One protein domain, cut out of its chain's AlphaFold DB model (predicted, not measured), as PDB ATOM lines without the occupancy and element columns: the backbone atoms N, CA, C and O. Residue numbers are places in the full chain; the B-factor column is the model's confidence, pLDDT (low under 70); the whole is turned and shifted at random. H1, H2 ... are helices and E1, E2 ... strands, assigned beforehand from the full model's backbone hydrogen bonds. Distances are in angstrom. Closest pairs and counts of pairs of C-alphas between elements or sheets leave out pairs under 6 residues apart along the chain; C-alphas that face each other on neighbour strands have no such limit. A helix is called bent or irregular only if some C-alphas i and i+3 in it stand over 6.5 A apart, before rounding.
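This is residues 4 to 108 of the 110 residues of an uncharacterized protein of marine sediment metagenome (UniProt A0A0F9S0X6). A strongly twisted sheet of four strands, E1, E2, E4 and E3, curls like part of a barrel round the long first helix, H1. The short helices H3 and H4 lie over opposite faces of the sheet, and the small H2 grazes it and touches H1. The printed part has 105 residues, with four named helices and four named strands in the order H1 E1 H2 E2 H3 E3 E4 H4. The sheet, in the order E1 E2 E4 E3, is mixed, and the class is mixed, helices and strands. The whole is compact, with a radius of gyration of the C-alphas of 13.6 A and spans of 39 by 30 by 24 A.

H1, residues 4 to 34, is on one face of the sheet of E1, residues 35 to 40, E2, residues 56 to 62, E4, residues 87 to 97, and E3, residues 80 to 84; together they are two layers, a helix layer and a sheet layer. The closest C-alphas of H1 and E3 are those of Asp 15 and Thr 84, 6.1 A apart. E1 and E2 are antiparallel, with N 39 and O 59 2.9 A apart, within hydrogen-bond range. H2, residues 42 to 45, touches residues 9 to 13 of H1, closest at the C-alphas of Arg 9 and Val 44, 5.8 A apart, and only grazes the sheet. E2 and E4 are parallel, with N 94 and O 58 at 2.8 A. H3, residues 67 to 74, is on the sheet at a height of 9.5 A and runs along the strands, at 1 degree to E2 on the local plane. H3 is close to H1 but not clearly touching it, with the C-alphas of Phe 31 and Leu 69 closest at 6.4 A. E3 and E4 form a hairpin, with N 89 and O 82 at 2.8 A. The pairing of E4 is staggered: residues 87 to 91 pair with E3 and residues 91 to 97 with E2. H4, residues 98 to 106, is on the opposite face from H3, at a height of 9.9 A, and its closest C-alpha pair with E2 is Val 61 and Glu 98, 6.2 A apart. H1 and H4 are apart. Every O i to N i+4 pair is within hydrogen-bond range in H3 and H4, against 23 of 27 in H1; H2 is too short for such a pair.

H1 begins at C-alpha 4, (21.799, -61.165, -25.475), and measures 37.6 A; it has a kink of 81 degrees near residue 28 and is irregular, with C-alphas 30 and 33 9.5 A apart. E1 measures 14.7 A, E2 19.0 A and E3 13.2 A. E4 measures 30.4 A from C-alpha 87, (12.664, -52.089, -29.798). H4 measures 12.2 A and ends at C-alpha 106, (42.279, -42.810, -33.278).

The C-alphas of Glu 4 and Gly 64, the two farthest apart, are 39.4 A apart. The printed part has no cut. No link is long; that from H2 to E2, 10 residues, is short and the others are tight. The mean pLDDT of the printed part is 90.5, and residue 108 is under 70.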
ATOM      1  N   GLU A   4      22.926 -62.074 -25.237       85.31
ATOM      2  CA  GLU A   4      21.799 -61.165 -25.475       85.31
ATOM      3  C   GLU A   4      22.256 -59.710 -25.627       85.31
ATOM      4  O   GLU A   4      21.848 -59.022 -26.559       85.31
ATOM      5  N   LEU A   5      23.160 -59.246 -24.758       86.44
ATOM      6  CA  LEU A   5      23.679 -57.881 -24.810       86.44
ATOM      7  C   LEU A   5      24.547 -57.642 -26.057       86.44
ATOM      8  O   LEU A   5      24.494 -56.569 -26.657       86.44
ATOM      9  N   GLU A   6      25.302 -58.651 -26.488       90.69
ATOM     10  CA  GLU A   6      26.040 -58.584 -27.751       90.69
ATOM     11  C   GLU A   6      25.094 -58.527 -28.960       90.69
ATOM     12  O   GLU A   6      25.344 -57.774 -29.902       90.69
ATOM     13  N   GLN A   7      23.972 -59.251 -28.926       89.44
ATOM     14  CA  GLN A   7      22.945 -59.167 -29.969       89.44
ATOM     15  C   GLN A   7      22.298 -57.778 -30.028       89.44
ATOM     16  O   GLN A   7      22.078 -57.271 -31.132       89.44
ATOM     17  N   VAL A   8      22.043 -57.138 -28.876       87.31
ATOM     18  CA  VAL A   8      21.563 -55.742 -28.814       87.31
ATOM     19  C   VAL A   8      22.554 -54.827 -29.529       87.31
ATOM     20  O   VAL A   8      22.178 -54.083 -30.436       87.31
ATOM     21  N   ARG A   9      23.838 -54.922 -29.162       91.75
ATOM     22  CA  ARG A   9      24.914 -54.098 -29.722       91.75
ATOM     23  C   ARG A   9      25.027 -54.266 -31.234       91.75
ATOM     24  O   ARG A   9      25.031 -53.285 -31.974       91.75
ATOM     25  N   GLN A  10      25.103 -55.510 -31.705       91.94
ATOM     26  CA  GLN A  10      25.207 -55.821 -33.131       91.94
ATOM     27  C   GLN A  10      23.983 -55.334 -33.911       91.94
ATOM     28  O   GLN A  10      24.140 -54.766 -34.993       91.94
ATOM     29  N   SER A  11      22.781 -55.494 -33.348       91.31
ATOM     30  CA  SER A  11      21.541 -54.996 -33.957       91.31
ATOM     31  C   SER A  11      21.544 -53.470 -34.049       91.31
ATOM     32  O   SER A  11      21.249 -52.930 -35.112       91.31
ATOM     33  N   ALA A  12      21.961 -52.767 -32.990       91.44
ATOM     34  CA  ALA A  12      22.088 -51.311 -32.997       91.44
ATOM     35  C   ALA A  12      23.064 -50.826 -34.084       91.44
ATOM     36  O   ALA A  12      22.726 -49.927 -34.853       91.44
ATOM     37  N   VAL A  13      24.235 -51.463 -34.208       94.12
ATOM     38  CA  VAL A  13      25.223 -51.135 -35.252       94.12
ATOM     39  C   VAL A  13      24.653 -51.361 -36.653       94.12
ATOM     40  O   VAL A  13      24.741 -50.480 -37.512       94.12
ATOM     41  N   ALA A  14      24.049 -52.527 -36.891       94.19
ATOM     42  CA  ALA A  14      23.505 -52.882 -38.197       94.19
ATOM     43  C   ALA A  14      22.333 -51.976 -38.602       94.19
ATOM     44  O   ALA A  14      22.269 -51.508 -39.741       94.19
ATOM     45  N   ASP A  15      21.406 -51.709 -37.684       94.75
ATOM     46  CA  ASP A  15      20.214 -50.916 -37.976       94.75
ATOM     47  C   ASP A  15      20.507 -49.417 -38.042       94.75
ATOM     48  O   ASP A  15      19.886 -48.727 -38.857       94.75
ATOM     49  N   PHE A  16      21.497 -48.919 -37.291       95.62
ATOM     50  CA  PHE A  16      22.059 -47.594 -37.541       95.62
ATOM     51  C   PHE A  16      22.602 -47.510 -38.965       95.62
ATOM     52  O   PHE A  16      22.191 -46.622 -39.701       95.62
ATOM     53  N   GLY A  17      23.449 -48.454 -39.395       95.00
ATOM     54  CA  GLY A  17      24.045 -48.431 -40.736       95.00
ATOM     55  C   GLY A  17      23.007 -48.344 -41.861       95.00
ATOM     56  O   GLY A  17      23.173 -47.571 -42.800       95.00
ATOM     57  N   LYS A  18      21.885 -49.065 -41.735       94.69
ATOM     58  CA  LYS A  18      20.772 -49.011 -42.704       94.69
ATOM     59  C   LYS A  18      20.024 -47.675 -42.696       94.69
ATOM     60  O   LYS A  18      19.505 -47.255 -43.726       94.69
ATOM     61  N   ARG A  19      19.897 -47.037 -41.529       94.12
ATOM     62  CA  ARG A  19      19.092 -45.815 -41.336       94.12
ATOM     63  C   ARG A  19      19.901 -44.534 -41.449       94.12
ATOM     64  O   ARG A  19      19.307 -43.483 -41.678       94.12
ATOM     65  N   GLN A  20      21.219 -44.622 -41.308       96.06
ATOM     66  CA  GLN A  20      22.130 -43.487 -41.275       96.06
ATOM     67  C   GLN A  20      21.913 -42.525 -42.450       96.06
ATOM     68  O   GLN A  20      21.776 -41.337 -42.166       96.06
ATOM     69  N   PRO A  21      21.745 -42.972 -43.717       96.69
ATOM     70  CA  PRO A  21      21.562 -42.035 -44.826       96.69
ATOM     71  C   PRO A  21      20.297 -41.186 -44.679       96.69
ATOM     72  O   PRO A  21      20.311 -39.988 -44.944       96.69
ATOM     73  N   ARG A  22      19.203 -41.794 -44.202       95.50
ATOM     74  CA  ARG A  22      17.935 -41.094 -43.972       95.50
ATOM     75  C   ARG A  22      18.023 -40.147 -42.777       95.50
ATOM     76  O   ARG A  22      17.537 -39.029 -42.867       95.50
ATOM     77  N   LEU A  23      18.633 -40.585 -41.676       95.19
ATOM     78  CA  LEU A  23      18.819 -39.745 -40.488       95.19
ATOM     79  C   LEU A  23      19.710 -38.534 -40.791       95.19
ATOM     80  O   LEU A  23      19.397 -37.422 -40.377       95.19
ATOM     81  N   LEU A  24      20.784 -38.735 -41.561       96.62
ATOM     82  CA  LEU A  24      21.647 -37.657 -42.029       96.62
ATOM     83  C   LEU A  24      20.896 -36.694 -42.958       96.62
ATOM     84  O   LEU A  24      21.053 -35.484 -42.825       96.62
ATOM     85  N   ALA A  25      20.064 -37.211 -43.867       96.06
ATOM     86  CA  ALA A  25      19.241 -36.374 -44.736       96.06
ATOM     87  C   ALA A  25      18.271 -35.490 -43.934       96.06
ATOM     88  O   ALA A  25      18.211 -34.296 -44.199       96.06
ATOM     89  N   MET A  26      17.598 -36.038 -42.914       94.81
ATOM     90  CA  MET A  26      16.715 -35.264 -42.025       94.81
ATOM     91  C   MET A  26      17.475 -34.157 -41.282       94.81
ATOM     92  O   MET A  26      17.054 -33.008 -41.273       94.81
ATOM     93  N   LEU A  27      18.646 -34.474 -40.714       95.31
ATOM     94  CA  LEU A  27      19.482 -33.464 -40.059       95.31
ATOM     95  C   LEU A  27      19.892 -32.344 -41.030       95.31
ATOM     96  O   LEU A  27      19.903 -31.172 -40.660       95.31
ATOM     97  N   ARG A  28      20.227 -32.681 -42.276       95.81
ATOM     98  CA  ARG A  28      20.576 -31.678 -43.291       95.81
ATOM     99  C   ARG A  28      19.375 -30.869 -43.766       95.81
ATOM    100  O   ARG A  28      19.541 -29.693 -44.061       95.81
ATOM    101  N   GLU A  29      18.189 -31.459 -43.817       95.75
ATOM    102  CA  GLU A  29      16.947 -30.741 -44.119       95.75
ATOM    103  C   GLU A  29      16.671 -29.657 -43.064       95.75
ATOM    104  O   GLU A  29      16.413 -28.504 -43.408       95.75
ATOM    105  N   ASP A  30      16.840 -29.988 -41.782       93.44
ATOM    106  CA  ASP A  30      16.505 -29.082 -40.676       93.44
ATOM    107  C   ASP A  30      17.597 -28.048 -40.350       93.44
ATOM    108  O   ASP A  30      17.307 -26.926 -39.894       93.44
ATOM    109  N   PHE A  31      18.865 -28.419 -40.548       94.19
ATOM    110  CA  PHE A  31      20.027 -27.633 -40.113       94.19
ATOM    111  C   PHE A  31      20.951 -27.198 -41.258       94.19
ATOM    112  O   PHE A  31      21.860 -26.399 -41.026       94.19
ATOM    113  N   GLY A  32      20.701 -27.656 -42.484       92.88
ATOM    114  CA  GLY A  32      21.497 -27.343 -43.668       92.88
ATOM    115  C   GLY A  32      22.836 -28.080 -43.726       92.88
ATOM    116  O   GLY A  32      23.129 -28.989 -42.944       92.88
ATOM    117  N   ASP A  33      23.696 -27.623 -44.637       93.12
ATOM    118  CA  ASP A  33      25.008 -28.223 -44.925       93.12
ATOM    119  C   ASP A  33      26.031 -28.088 -43.787       93.12
ATOM    120  O   ASP A  33      27.153 -28.594 -43.883       93.12
ATOM    121  N   VAL A  34      25.655 -27.439 -42.679       95.25
ATOM    122  CA  VAL A  34      26.475 -27.448 -41.467       95.25
ATOM    123  C   VAL A  34      26.626 -28.863 -40.920       95.25
ATOM    124  O   VAL A  34      27.672 -29.148 -40.352       95.25
ATOM    125  N   VAL A  35      25.643 -29.755 -41.116       97.12
ATOM    126  CA  VAL A  35      25.753 -31.180 -40.776       97.12
ATOM    127  C   VAL A  35      26.345 -31.938 -41.959       97.12
ATOM    128  O   VAL A  35      25.702 -32.172 -42.985       97.12
ATOM    129  N   THR A  36      27.588 -32.373 -41.816       96.81
ATOM    130  CA  THR A  36      28.330 -33.038 -42.887       96.81
ATOM    131  C   THR A  36      28.260 -34.551 -42.800       96.81
ATOM    132  O   THR A  36      28.320 -35.202 -43.841       96.81
ATOM    133  N   ASP A  37      28.085 -35.130 -41.615       97.25
ATOM    134  CA  ASP A  37      27.980 -36.580 -41.459       97.25
ATOM    135  C   ASP A  37      27.280 -36.977 -40.151       97.25
ATOM    136  O   ASP A  37      27.113 -36.169 -39.239       97.25
ATOM    137  N   LEU A  38      26.894 -38.247 -40.054       97.25
ATOM    138  CA  LEU A  38      26.339 -38.871 -38.856       97.25
ATOM    139  C   LEU A  38      26.992 -40.241 -38.663       97.25
ATOM    140  O   LEU A  38      26.913 -41.097 -39.544       97.25
ATOM    141  N   ARG A  39      27.629 -40.473 -37.513       96.00
ATOM    142  CA  ARG A  39      28.406 -41.696 -37.238       96.00
ATOM    143  C   ARG A  39      28.069 -42.250 -35.858       96.00
ATOM    144  O   ARG A  39      27.714 -41.486 -34.973       96.00
ATOM    145  N   LEU A  40      28.218 -43.556 -35.644       94.50
ATOM    146  CA  LEU A  40      28.169 -44.109 -34.285       94.50
ATOM    147  C   LEU A  40      29.404 -43.697 -33.489       94.50
ATOM    148  O   LEU A  40      30.493 -43.534 -34.042       94.50
ATOM    149  N   LEU A  41      29.228 -43.579 -32.183       90.94
ATOM    150  CA  LEU A  41      30.254 -43.218 -31.220       90.94
ATOM    151  C   LEU A  41      30.144 -44.149 -29.999       90.94
ATOM    152  O   LEU A  41      29.198 -44.913 -29.847       90.94
ATOM    153  N   GLY A  42      31.133 -44.100 -29.115       87.94
ATOM    154  CA  GLY A  42      30.958 -44.568 -27.746       87.94
ATOM    155  C   GLY A  42      31.200 -46.058 -27.552       87.94
ATOM    156  O   GLY A  42      32.077 -46.655 -28.186       87.94
ATOM    157  N   SER A  43      30.502 -46.631 -26.574       88.31
ATOM    158  CA  SER A  43      30.652 -48.031 -26.168       88.31
ATOM    159  C   SER A  43      29.996 -49.008 -27.146       88.31
ATOM    160  O   SER A  43      30.457 -50.138 -27.240       88.31
ATOM    161  N   VAL A  44      29.006 -48.594 -27.948       90.62
ATOM    162  CA  VAL A  44      28.350 -49.480 -28.937       90.62
ATOM    163  C   VAL A  44      29.333 -50.038 -29.985       90.62
ATOM    164  O   VAL A  44      29.144 -51.130 -30.531       90.62
ATOM    165  N   LEU A  45      30.431 -49.313 -30.228       89.44
ATOM    166  CA  LEU A  45      31.516 -49.716 -31.124       89.44
ATOM    167  C   LEU A  45      32.613 -50.549 -30.439       89.44
ATOM    168  O   LEU A  45      33.424 -51.150 -31.139       89.44
ATOM    169  N   ASP A  46      32.643 -50.608 -29.104       87.50
ATOM    170  CA  ASP A  46      33.633 -51.363 -28.328       87.50
ATOM    171  C   ASP A  46      32.937 -52.398 -27.422       87.50
ATOM    172  O   ASP A  46      32.462 -52.058 -26.332       87.50
ATOM    173  N   PRO A  47      32.915 -53.687 -27.813       85.62
ATOM    174  CA  PRO A  47      32.237 -54.733 -27.052       85.62
ATOM    175  C   PRO A  47      32.792 -54.940 -25.631       85.62
ATOM    176  O   PRO A  47      32.104 -55.525 -24.796       85.62
ATOM    177  N   LYS A  48      34.007 -54.461 -25.311       87.19
ATOM    178  CA  LYS A  48      34.544 -54.520 -23.938       87.19
ATOM    179  C   LYS A  48      33.940 -53.453 -23.024       87.19
ATOM    180  O   LYS A  48      33.998 -53.602 -21.806       87.19
ATOM    181  N   ARG A  49      33.398 -52.379 -23.600       85.62
ATOM    182  CA  ARG A  49      32.831 -51.230 -22.881       85.62
ATOM    183  C   ARG A  49      31.307 -51.182 -22.928       85.62
ATOM    184  O   ARG A  49      30.728 -50.416 -22.169       85.62
ATOM    185  N   PHE A  50      30.666 -51.961 -23.797       88.94
ATOM    186  CA  PHE A  50      29.210 -52.028 -23.888       88.94
ATOM    187  C   PHE A  50      28.617 -52.876 -22.751       88.94
ATOM    188  O   PHE A  50      28.977 -54.041 -22.569       88.94
ATOM    189  N   HIS A  51      27.705 -52.290 -21.976       89.12
ATOM    190  CA  HIS A  51      26.989 -52.932 -20.870       89.12
ATOM    191  C   HIS A  51      25.494 -52.579 -20.910       89.12
ATOM    192  O   HIS A  51      25.063 -51.755 -21.707       89.12
ATOM    193  N   SER A  52      24.679 -53.184 -20.042       85.19
ATOM    194  CA  SER A  52      23.211 -53.022 -20.032       85.19
ATOM    195  C   SER A  52      22.700 -51.601 -19.762       85.19
ATOM    196  O   SER A  52      21.522 -51.338 -19.959       85.19
ATOM    197  N   GLY A  53      23.569 -50.703 -19.300       84.50
ATOM    198  CA  GLY A  53      23.276 -49.283 -19.089       84.50
ATOM    199  C   GLY A  53      24.042 -48.376 -20.048       84.50
ATOM    200  O   GLY A  53      24.245 -47.214 -19.732       84.50
ATOM    201  N   SER A  54      24.582 -48.923 -21.139       87.00
ATOM    202  CA  SER A  54      25.217 -48.125 -22.182       87.00
ATOM    203  C   SER A  54      24.161 -47.499 -23.086       87.00
ATOM    204  O   SER A  54      23.335 -48.217 -23.650       87.00
ATOM    205  N   ASP A  55      24.266 -46.190 -23.280       87.19
ATOM    206  CA  ASP A  55      23.547 -45.476 -24.329       87.19
ATOM    207  C   ASP A  55      24.167 -45.751 -25.712       87.19
ATOM    208  O   ASP A  55      25.268 -46.306 -25.842       87.19
ATOM    209  N   VAL A  56      23.436 -45.397 -26.772       91.00
ATOM    210  CA  VAL A  56      23.932 -45.481 -28.154       91.00
ATOM    211  C   VAL A  56      24.312 -44.084 -28.627       91.00
ATOM    212  O   VAL A  56      23.495 -43.360 -29.189       91.00
ATOM    213  N   ASP A  57      25.571 -43.717 -28.423       92.50
ATOM    214  CA  ASP A  57      26.065 -42.403 -28.826       92.50
ATOM    215  C   ASP A  57      26.177 -42.281 -30.356       92.50
ATOM    216  O   ASP A  57      26.628 -43.202 -31.053       92.50
ATOM    217  N   ALA A  58      25.851 -41.104 -30.888       94.25
ATOM    218  CA  ALA A  58      26.036 -40.767 -32.294       94.25
ATOM    219  C   ALA A  58      26.762 -39.427 -32.459       94.25
ATOM    220  O   ALA A  58      26.328 -38.393 -31.968       94.25
ATOM    221  N   ALA A  59      27.858 -39.421 -33.210       95.12
ATOM    222  CA  ALA A  59      28.535 -38.204 -33.620       95.12
ATOM    223  C   ALA A  59      27.776 -37.524 -34.766       95.12
ATOM    224  O   ALA A  59      27.706 -38.070 -35.871       95.12
ATOM    225  N   VAL A  60      27.275 -36.314 -34.523       96.31
ATOM    226  CA  VAL A  60      26.794 -35.403 -35.568       96.31
ATOM    227  C   VAL A  60      27.990 -34.572 -36.020       96.31
ATOM    228  O   VAL A  60      28.442 -33.677 -35.300       96.31
ATOM    229  N   VAL A  61      28.553 -34.908 -37.181       97.12
ATOM    230  CA  VAL A  61      29.747 -34.236 -37.699       97.12
ATOM    231  C   VAL A  61      29.338 -32.921 -38.347       97.12
ATOM    232  O   VAL A  61      28.458 -32.908 -39.209       97.12
ATOM    233  N   VAL A  62      29.970 -31.822 -37.938       97.25
ATOM    234  CA  VAL A  62      29.610 -30.471 -38.379       97.25
ATOM    235  C   VAL A  62      30.773 -29.697 -39.000       97.25
ATOM    236  O   VAL A  62      31.935 -29.906 -38.651       97.25
ATOM    237  N   ASN A  63      30.463 -28.776 -39.914       94.56
ATOM    238  CA  ASN A  63      31.412 -27.828 -40.499       94.56
ATOM    239  C   ASN A  63      31.247 -26.431 -39.881       94.56
ATOM    240  O   ASN A  63      30.791 -25.491 -40.530       94.56
ATOM    241  N   GLY A  64      31.598 -26.318 -38.600       88.56
ATOM    242  CA  GLY A  64      31.511 -25.076 -37.832       88.56
ATOM    243  C   GLY A  64      30.389 -25.066 -36.785       88.56
ATOM    244  O   GLY A  64      29.602 -26.010 -36.687       88.56
ATOM    245  N   PRO A  65      30.337 -24.017 -35.948       84.81
ATOM    246  CA  PRO A  65      29.356 -23.915 -34.875       84.81
ATOM    247  C   PRO A  65      27.940 -23.686 -35.421       84.81
ATOM    248  O   PRO A  65      27.725 -22.833 -36.277       84.81
ATOM    249  N   CYS A  66      26.953 -24.391 -34.861       85.38
ATOM    250  CA  CYS A  66      25.538 -24.191 -35.170       85.38
ATOM    251  C   CYS A  66      24.715 -24.108 -33.879       85.38
ATOM    252  O   CYS A  66      24.355 -25.121 -33.281       85.38
ATOM    253  N   ALA A  67      24.406 -22.884 -33.439       86.62
ATOM    254  CA  ALA A  67      23.631 -22.660 -32.217       86.62
ATOM    255  C   ALA A  67      22.221 -23.269 -32.299       86.62
ATOM    256  O   ALA A  67      21.741 -23.822 -31.314       86.62
ATOM    257  N   LYS A  68      21.589 -23.222 -33.485       88.75
ATOM    258  CA  LYS A  68      20.279 -23.841 -33.739       88.75
ATOM    259  C   LYS A  68      20.330 -25.355 -33.525       88.75
ATOM    260  O   LYS A  68      19.484 -25.886 -32.818       88.75
ATOM    261  N   LEU A  69      21.339 -26.028 -34.083       90.75
ATOM    262  CA  LEU A  69      21.535 -27.470 -33.918       90.75
ATOM    263  C   LEU A  69      21.778 -27.833 -32.450       90.75
ATOM    264  O   LEU A  69      21.095 -28.698 -31.921       90.75
ATOM    265  N   ASN A  70      22.695 -27.139 -31.769       87.38
ATOM    266  CA  ASN A  70      22.972 -27.401 -30.353       87.38
ATOM    267  C   ASN A  70      21.729 -27.212 -29.480       87.38
ATOM    268  O   ASN A  70      21.434 -28.036 -28.619       87.38
ATOM    269  N   ARG A  71      20.967 -26.143 -29.719       88.75
ATOM    270  CA  ARG A  71      19.717 -25.900 -29.004       88.75
ATOM    271  C   ARG A  71      18.688 -27.002 -29.280       88.75
ATOM    272  O   ARG A  71      18.077 -27.494 -28.338       88.75
ATOM    273  N   ALA A  72      18.547 -27.436 -30.530       90.31
ATOM    274  CA  ALA A  72      17.635 -28.517 -30.886       90.31
ATOM    275  C   ALA A  72      18.013 -29.844 -30.203       90.31
ATOM    276  O   ALA A  72      17.168 -30.470 -29.566       90.31
ATOM    277  N   LEU A  73      19.284 -30.246 -30.288       88.12
ATOM    278  CA  LEU A  73      19.766 -31.527 -29.765       88.12
ATOM    279  C   LEU A  73      19.770 -31.594 -28.231       88.12
ATOM    280  O   LEU A  73      19.469 -32.647 -27.681       88.12
ATOM    281  N   TYR A  74      20.081 -30.493 -27.538       84.19
ATOM    282  CA  TYR A  74      20.318 -30.516 -26.085       84.19
ATOM    283  C   TYR A  74      19.262 -29.799 -25.238       84.19
ATOM    284  O   TYR A  74      19.261 -29.959 -24.020       84.19
ATOM    285  N   VAL A  75      18.386 -28.986 -25.841       86.00
ATOM    286  CA  VAL A  75      17.414 -28.160 -25.098       86.00
ATOM    287  C   VAL A  75      15.978 -28.426 -25.540       86.00
ATOM    288  O   VAL A  75      15.096 -28.543 -24.696       86.00
ATOM    289  N   GLU A  76      15.727 -28.525 -26.846       85.31
ATOM    290  CA  GLU A  76      14.361 -28.594 -27.396       85.31
ATOM    291  C   GLU A  76      13.873 -30.021 -27.686       85.31
ATOM    292  O   GLU A  76      12.726 -30.205 -28.083       85.31
ATOM    293  N   GLY A  77      14.708 -31.038 -27.443       79.19
ATOM    294  CA  GLY A  77      14.305 -32.444 -27.532       79.19
ATOM    295  C   GLY A  77      14.243 -32.981 -28.962       79.19
ATOM    296  O   GLY A  77      13.274 -33.633 -29.344       79.19
ATOM    297  N   TYR A  78      15.270 -32.720 -29.773       84.38
ATOM    298  CA  TYR A  78      15.404 -33.342 -31.088       84.38
ATOM    299  C   TYR A  78      15.872 -34.801 -30.957       84.38
ATOM    300  O   TYR A  78      17.034 -35.070 -30.650       84.38
ATOM    301  N   PHE A  79      14.973 -35.757 -31.205       85.19
ATOM    302  CA  PHE A  79      15.256 -37.185 -31.033       85.19
ATOM    303  C   PHE A  79      15.729 -37.854 -32.327       85.19
ATOM    304  O   PHE A  79      14.999 -37.933 -33.315       85.19
ATOM    305  N   LEU A  80      16.922 -38.446 -32.286       90.06
ATOM    306  CA  LEU A  80      17.387 -39.379 -33.307       90.06
ATOM    307  C   LEU A  80      17.048 -40.806 -32.872       90.06
ATOM    308  O   LEU A  80      17.568 -41.289 -31.873       90.06
ATOM    309  N   LEU A  81      16.171 -41.488 -33.612       92.00
ATOM    310  CA  LEU A  81      15.666 -42.809 -33.230       92.00
ATOM    311  C   LEU A  81      15.998 -43.871 -34.282       92.00
ATOM    312  O   LEU A  81      15.766 -43.689 -35.482       92.00
ATOM    313  N   ILE A  82      16.442 -45.041 -33.826       90.75
ATOM    314  CA  ILE A  82      16.550 -46.248 -34.649       90.75
ATOM    315  C   ILE A  82      15.629 -47.331 -34.088       90.75
ATOM    316  O   ILE A  82      15.615 -47.606 -32.898       90.75
ATOM    317  N   LYS A  83      14.831 -47.963 -34.950       88.38
ATOM    318  CA  LYS A  83      14.056 -49.156 -34.586       88.38
ATOM    319  C   LYS A  83      14.863 -50.397 -34.957       88.38
ATOM    320  O   LYS A  83      15.208 -50.566 -36.130       88.38
ATOM    321  N   THR A  84      15.115 -51.224 -33.955       85.69
ATOM    322  CA  THR A  84      15.802 -52.509 -34.032       85.69
ATOM    323  C   THR A  84      14.805 -53.661 -33.889       85.69
ATOM    324  O   THR A  84      13.605 -53.447 -33.689       85.69
ATOM    325  N   SER A  85      15.289 -54.899 -33.990       80.25
ATOM    326  CA  SER A  85      14.503 -56.107 -33.696       80.25
ATOM    327  C   SER A  85      14.033 -56.195 -32.239       80.25
ATOM    328  O   SER A  85      13.071 -56.902 -31.956       80.25
ATOM    329  N   GLN A  86      14.683 -55.470 -31.325       77.56
ATOM    330  CA  GLN A  86      14.422 -55.514 -29.885       77.56
ATOM    331  C   GLN A  86      13.656 -54.291 -29.362       77.56
ATOM    332  O   GLN A  86      13.262 -54.272 -28.201       77.56
ATOM    333  N   GLY A  87      13.420 -53.274 -30.198       84.69
ATOM    334  CA  GLY A  87      12.664 -52.089 -29.798       84.69
ATOM    335  C   GLY A  87      13.065 -50.826 -30.549       84.69
ATOM    336  O   GLY A  87      13.644 -50.874 -31.632       84.69
ATOM    337  N   ILE A  88      12.723 -49.674 -29.979       88.44
ATOM    338  CA  ILE A  88      13.190 -48.367 -30.450       88.44
ATOM    339  C   ILE A  88      14.328 -47.937 -29.530       88.44
ATOM    340  O   ILE A  88      14.159 -47.924 -28.315       88.44
ATOM    341  N   LEU A  89      15.470 -47.589 -30.112       88.50
ATOM    342  CA  LEU A  89      16.610 -47.011 -29.416       88.50
ATOM    343  C   LEU A  89      16.704 -45.527 -29.764       88.50
ATOM    344  O   LEU A  89      16.639 -45.156 -30.942       88.50
ATOM    345  N   ALA A  90      16.868 -44.702 -28.737       90.75
ATOM    346  CA  ALA A  90      17.283 -43.321 -28.902       90.75
ATOM    347  C   ALA A  90      18.804 -43.266 -29.055       90.75
ATOM    348  O   ALA A  90      19.528 -43.980 -28.363       90.75
ATOM    349  N   LEU A  91      19.268 -42.450 -29.996       92.75
ATOM    350  CA  LEU A  91      20.674 -42.108 -30.133       92.75
ATOM    351  C   LEU A  91      20.955 -40.874 -29.280       92.75
ATOM    352  O   LEU A  91      20.178 -39.921 -29.353       92.75
ATOM    353  N   ASP A  92      22.062 -40.879 -28.543       91.75
ATOM    354  CA  ASP A  92      22.540 -39.700 -27.817       91.75
ATOM    355  C   ASP A  92      23.479 -38.882 -28.726       91.75
ATOM    356  O   ASP A  92      24.585 -39.336 -29.052       91.75
ATOM    357  N   PRO A  93      23.036 -37.729 -29.260       92.94
ATOM    358  CA  PRO A  93      23.800 -36.995 -30.250       92.94
ATOM    359  C   PRO A  93      24.929 -36.179 -29.610       92.94
ATOM    360  O   PRO A  93      24.726 -35.374 -28.704       92.94
ATOM    361  N   ILE A  94      26.127 -36.277 -30.179       92.00
ATOM    362  CA  ILE A  94      27.288 -35.458 -29.822       92.00
ATOM    363  C   ILE A  94      27.750 -34.684 -31.051       92.00
ATOM    364  O   ILE A  94      28.230 -35.272 -32.021       92.00
ATOM    365  N   THR A  95      27.627 -33.356 -31.024       93.62
ATOM    366  CA  THR A  95      28.150 -32.515 -32.109       93.62
ATOM    367  C   THR A  95      29.668 -32.456 -32.059       93.62
ATOM    368  O   THR A  95      30.242 -32.174 -31.004       93.62
ATOM    369  N   MET A  96      30.327 -32.662 -33.195       94.12
ATOM    370  CA  MET A  96      31.775 -32.503 -33.298       94.12
ATOM    371  C   MET A  96      32.210 -32.163 -34.718       94.12
ATOM    372  O   MET A  96      31.539 -32.526 -35.675       94.12
ATOM    373  N   ASP A  97      33.345 -31.497 -34.882       95.56
ATOM    374  CA  ASP A  97      33.959 -31.337 -36.197       95.56
ATOM    375  C   ASP A  97      34.731 -32.604 -36.628       95.56
ATOM    376  O   ASP A  97      34.982 -33.540 -35.857       95.56
ATOM    377  N   GLU A  98      35.134 -32.646 -37.896       94.62
ATOM    378  CA  GLU A  98      35.870 -33.780 -38.465       94.62
ATOM    379  C   GLU A  98      37.242 -33.999 -37.782       94.62
ATOM    380  O   GLU A  98      37.716 -35.135 -37.678       94.62
ATOM    381  N   ALA A  99      37.889 -32.953 -37.255       93.06
ATOM    382  CA  ALA A  99      39.164 -33.076 -36.545       93.06
ATOM    383  C   ALA A  99      38.985 -33.691 -35.144       93.06
ATOM    384  O   ALA A  99      39.787 -34.533 -34.721       93.06
ATOM    385  N   GLN A 100      37.926 -33.313 -34.432       93.75
ATOM    386  CA  GLN A 100      37.490 -33.904 -33.171       93.75
ATOM    387  C   GLN A 100      37.122 -35.377 -33.366       93.75
ATOM    388  O   GLN A 100      37.646 -36.223 -32.636       93.75
ATOM    389  N   TRP A 101      36.352 -35.709 -34.408       92.50
ATOM    390  CA  TRP A 101      36.051 -37.099 -34.755       92.50
ATOM    391  C   TRP A 101      37.318 -37.928 -35.010       92.50
ATOM    392  O   TRP A 101      37.488 -39.027 -34.473       92.50
ATOM    393  N   ARG A 102      38.254 -37.416 -35.820       92.00
ATOM    394  CA  ARG A 102      39.516 -38.118 -36.121       92.00
ATOM    395  C   ARG A 102      40.366 -38.344 -34.878       92.00
ATOM    396  O   ARG A 102      41.036 -39.371 -34.779       92.00
ATOM    397  N   ARG A 103      40.376 -37.388 -33.951       91.19
ATOM    398  CA  ARG A 103      41.097 -37.502 -32.677       91.19
ATOM    399  C   ARG A 103      40.467 -38.568 -31.786       91.19
ATOM    400  O   ARG A 103      41.184 -39.422 -31.276       91.19
ATOM    401  N   TRP A 104      39.141 -38.549 -31.659       89.06
ATOM    402  CA  TRP A 104      38.394 -39.535 -30.882       89.06
ATOM    403  C   TRP A 104      38.575 -40.955 -31.436       89.06
ATOM    404  O   TRP A 104      38.945 -41.868 -30.699       89.06
ATOM    405  N   SER A 105      38.389 -41.132 -32.747       85.81
ATOM    406  CA  SER A 105      38.437 -42.450 -33.394       85.81
ATOM    407  C   SER A 105      39.827 -43.089 -33.360       85.81
ATOM    408  O   SER A 105      39.930 -44.305 -33.213       85.81
ATOM    409  N   ARG A 106      40.907 -42.297 -33.434       84.50
ATOM    410  CA  ARG A 106      42.279 -42.810 -33.278       84.50
ATOM    411  C   ARG A 106      42.525 -43.420 -31.902       84.50
ATOM    412  O   ARG A 106      43.124 -44.485 -31.833       84.50
ATOM    413  N   GLY A 107      42.026 -42.798 -30.834       74.75
ATOM    414  CA  GLY A 107      42.222 -43.283 -29.461       74.75
ATOM    415  C   GLY A 107      41.492 -44.590 -29.122       74.75
ATOM    416  O   GLY A 107      41.616 -45.065 -27.999       74.75
ATOM    417  N   ARG A 108      40.705 -45.151 -30.054       69.56
ATOM    418  CA  ARG A 108      39.922 -46.386 -29.856       69.56
ATOM    419  C   ARG A 108      40.143 -47.464 -30.922       69.56
ATOM    420  O   ARG A 108      39.472 -48.489 -30.889       69.56
TER     421      ARG A 108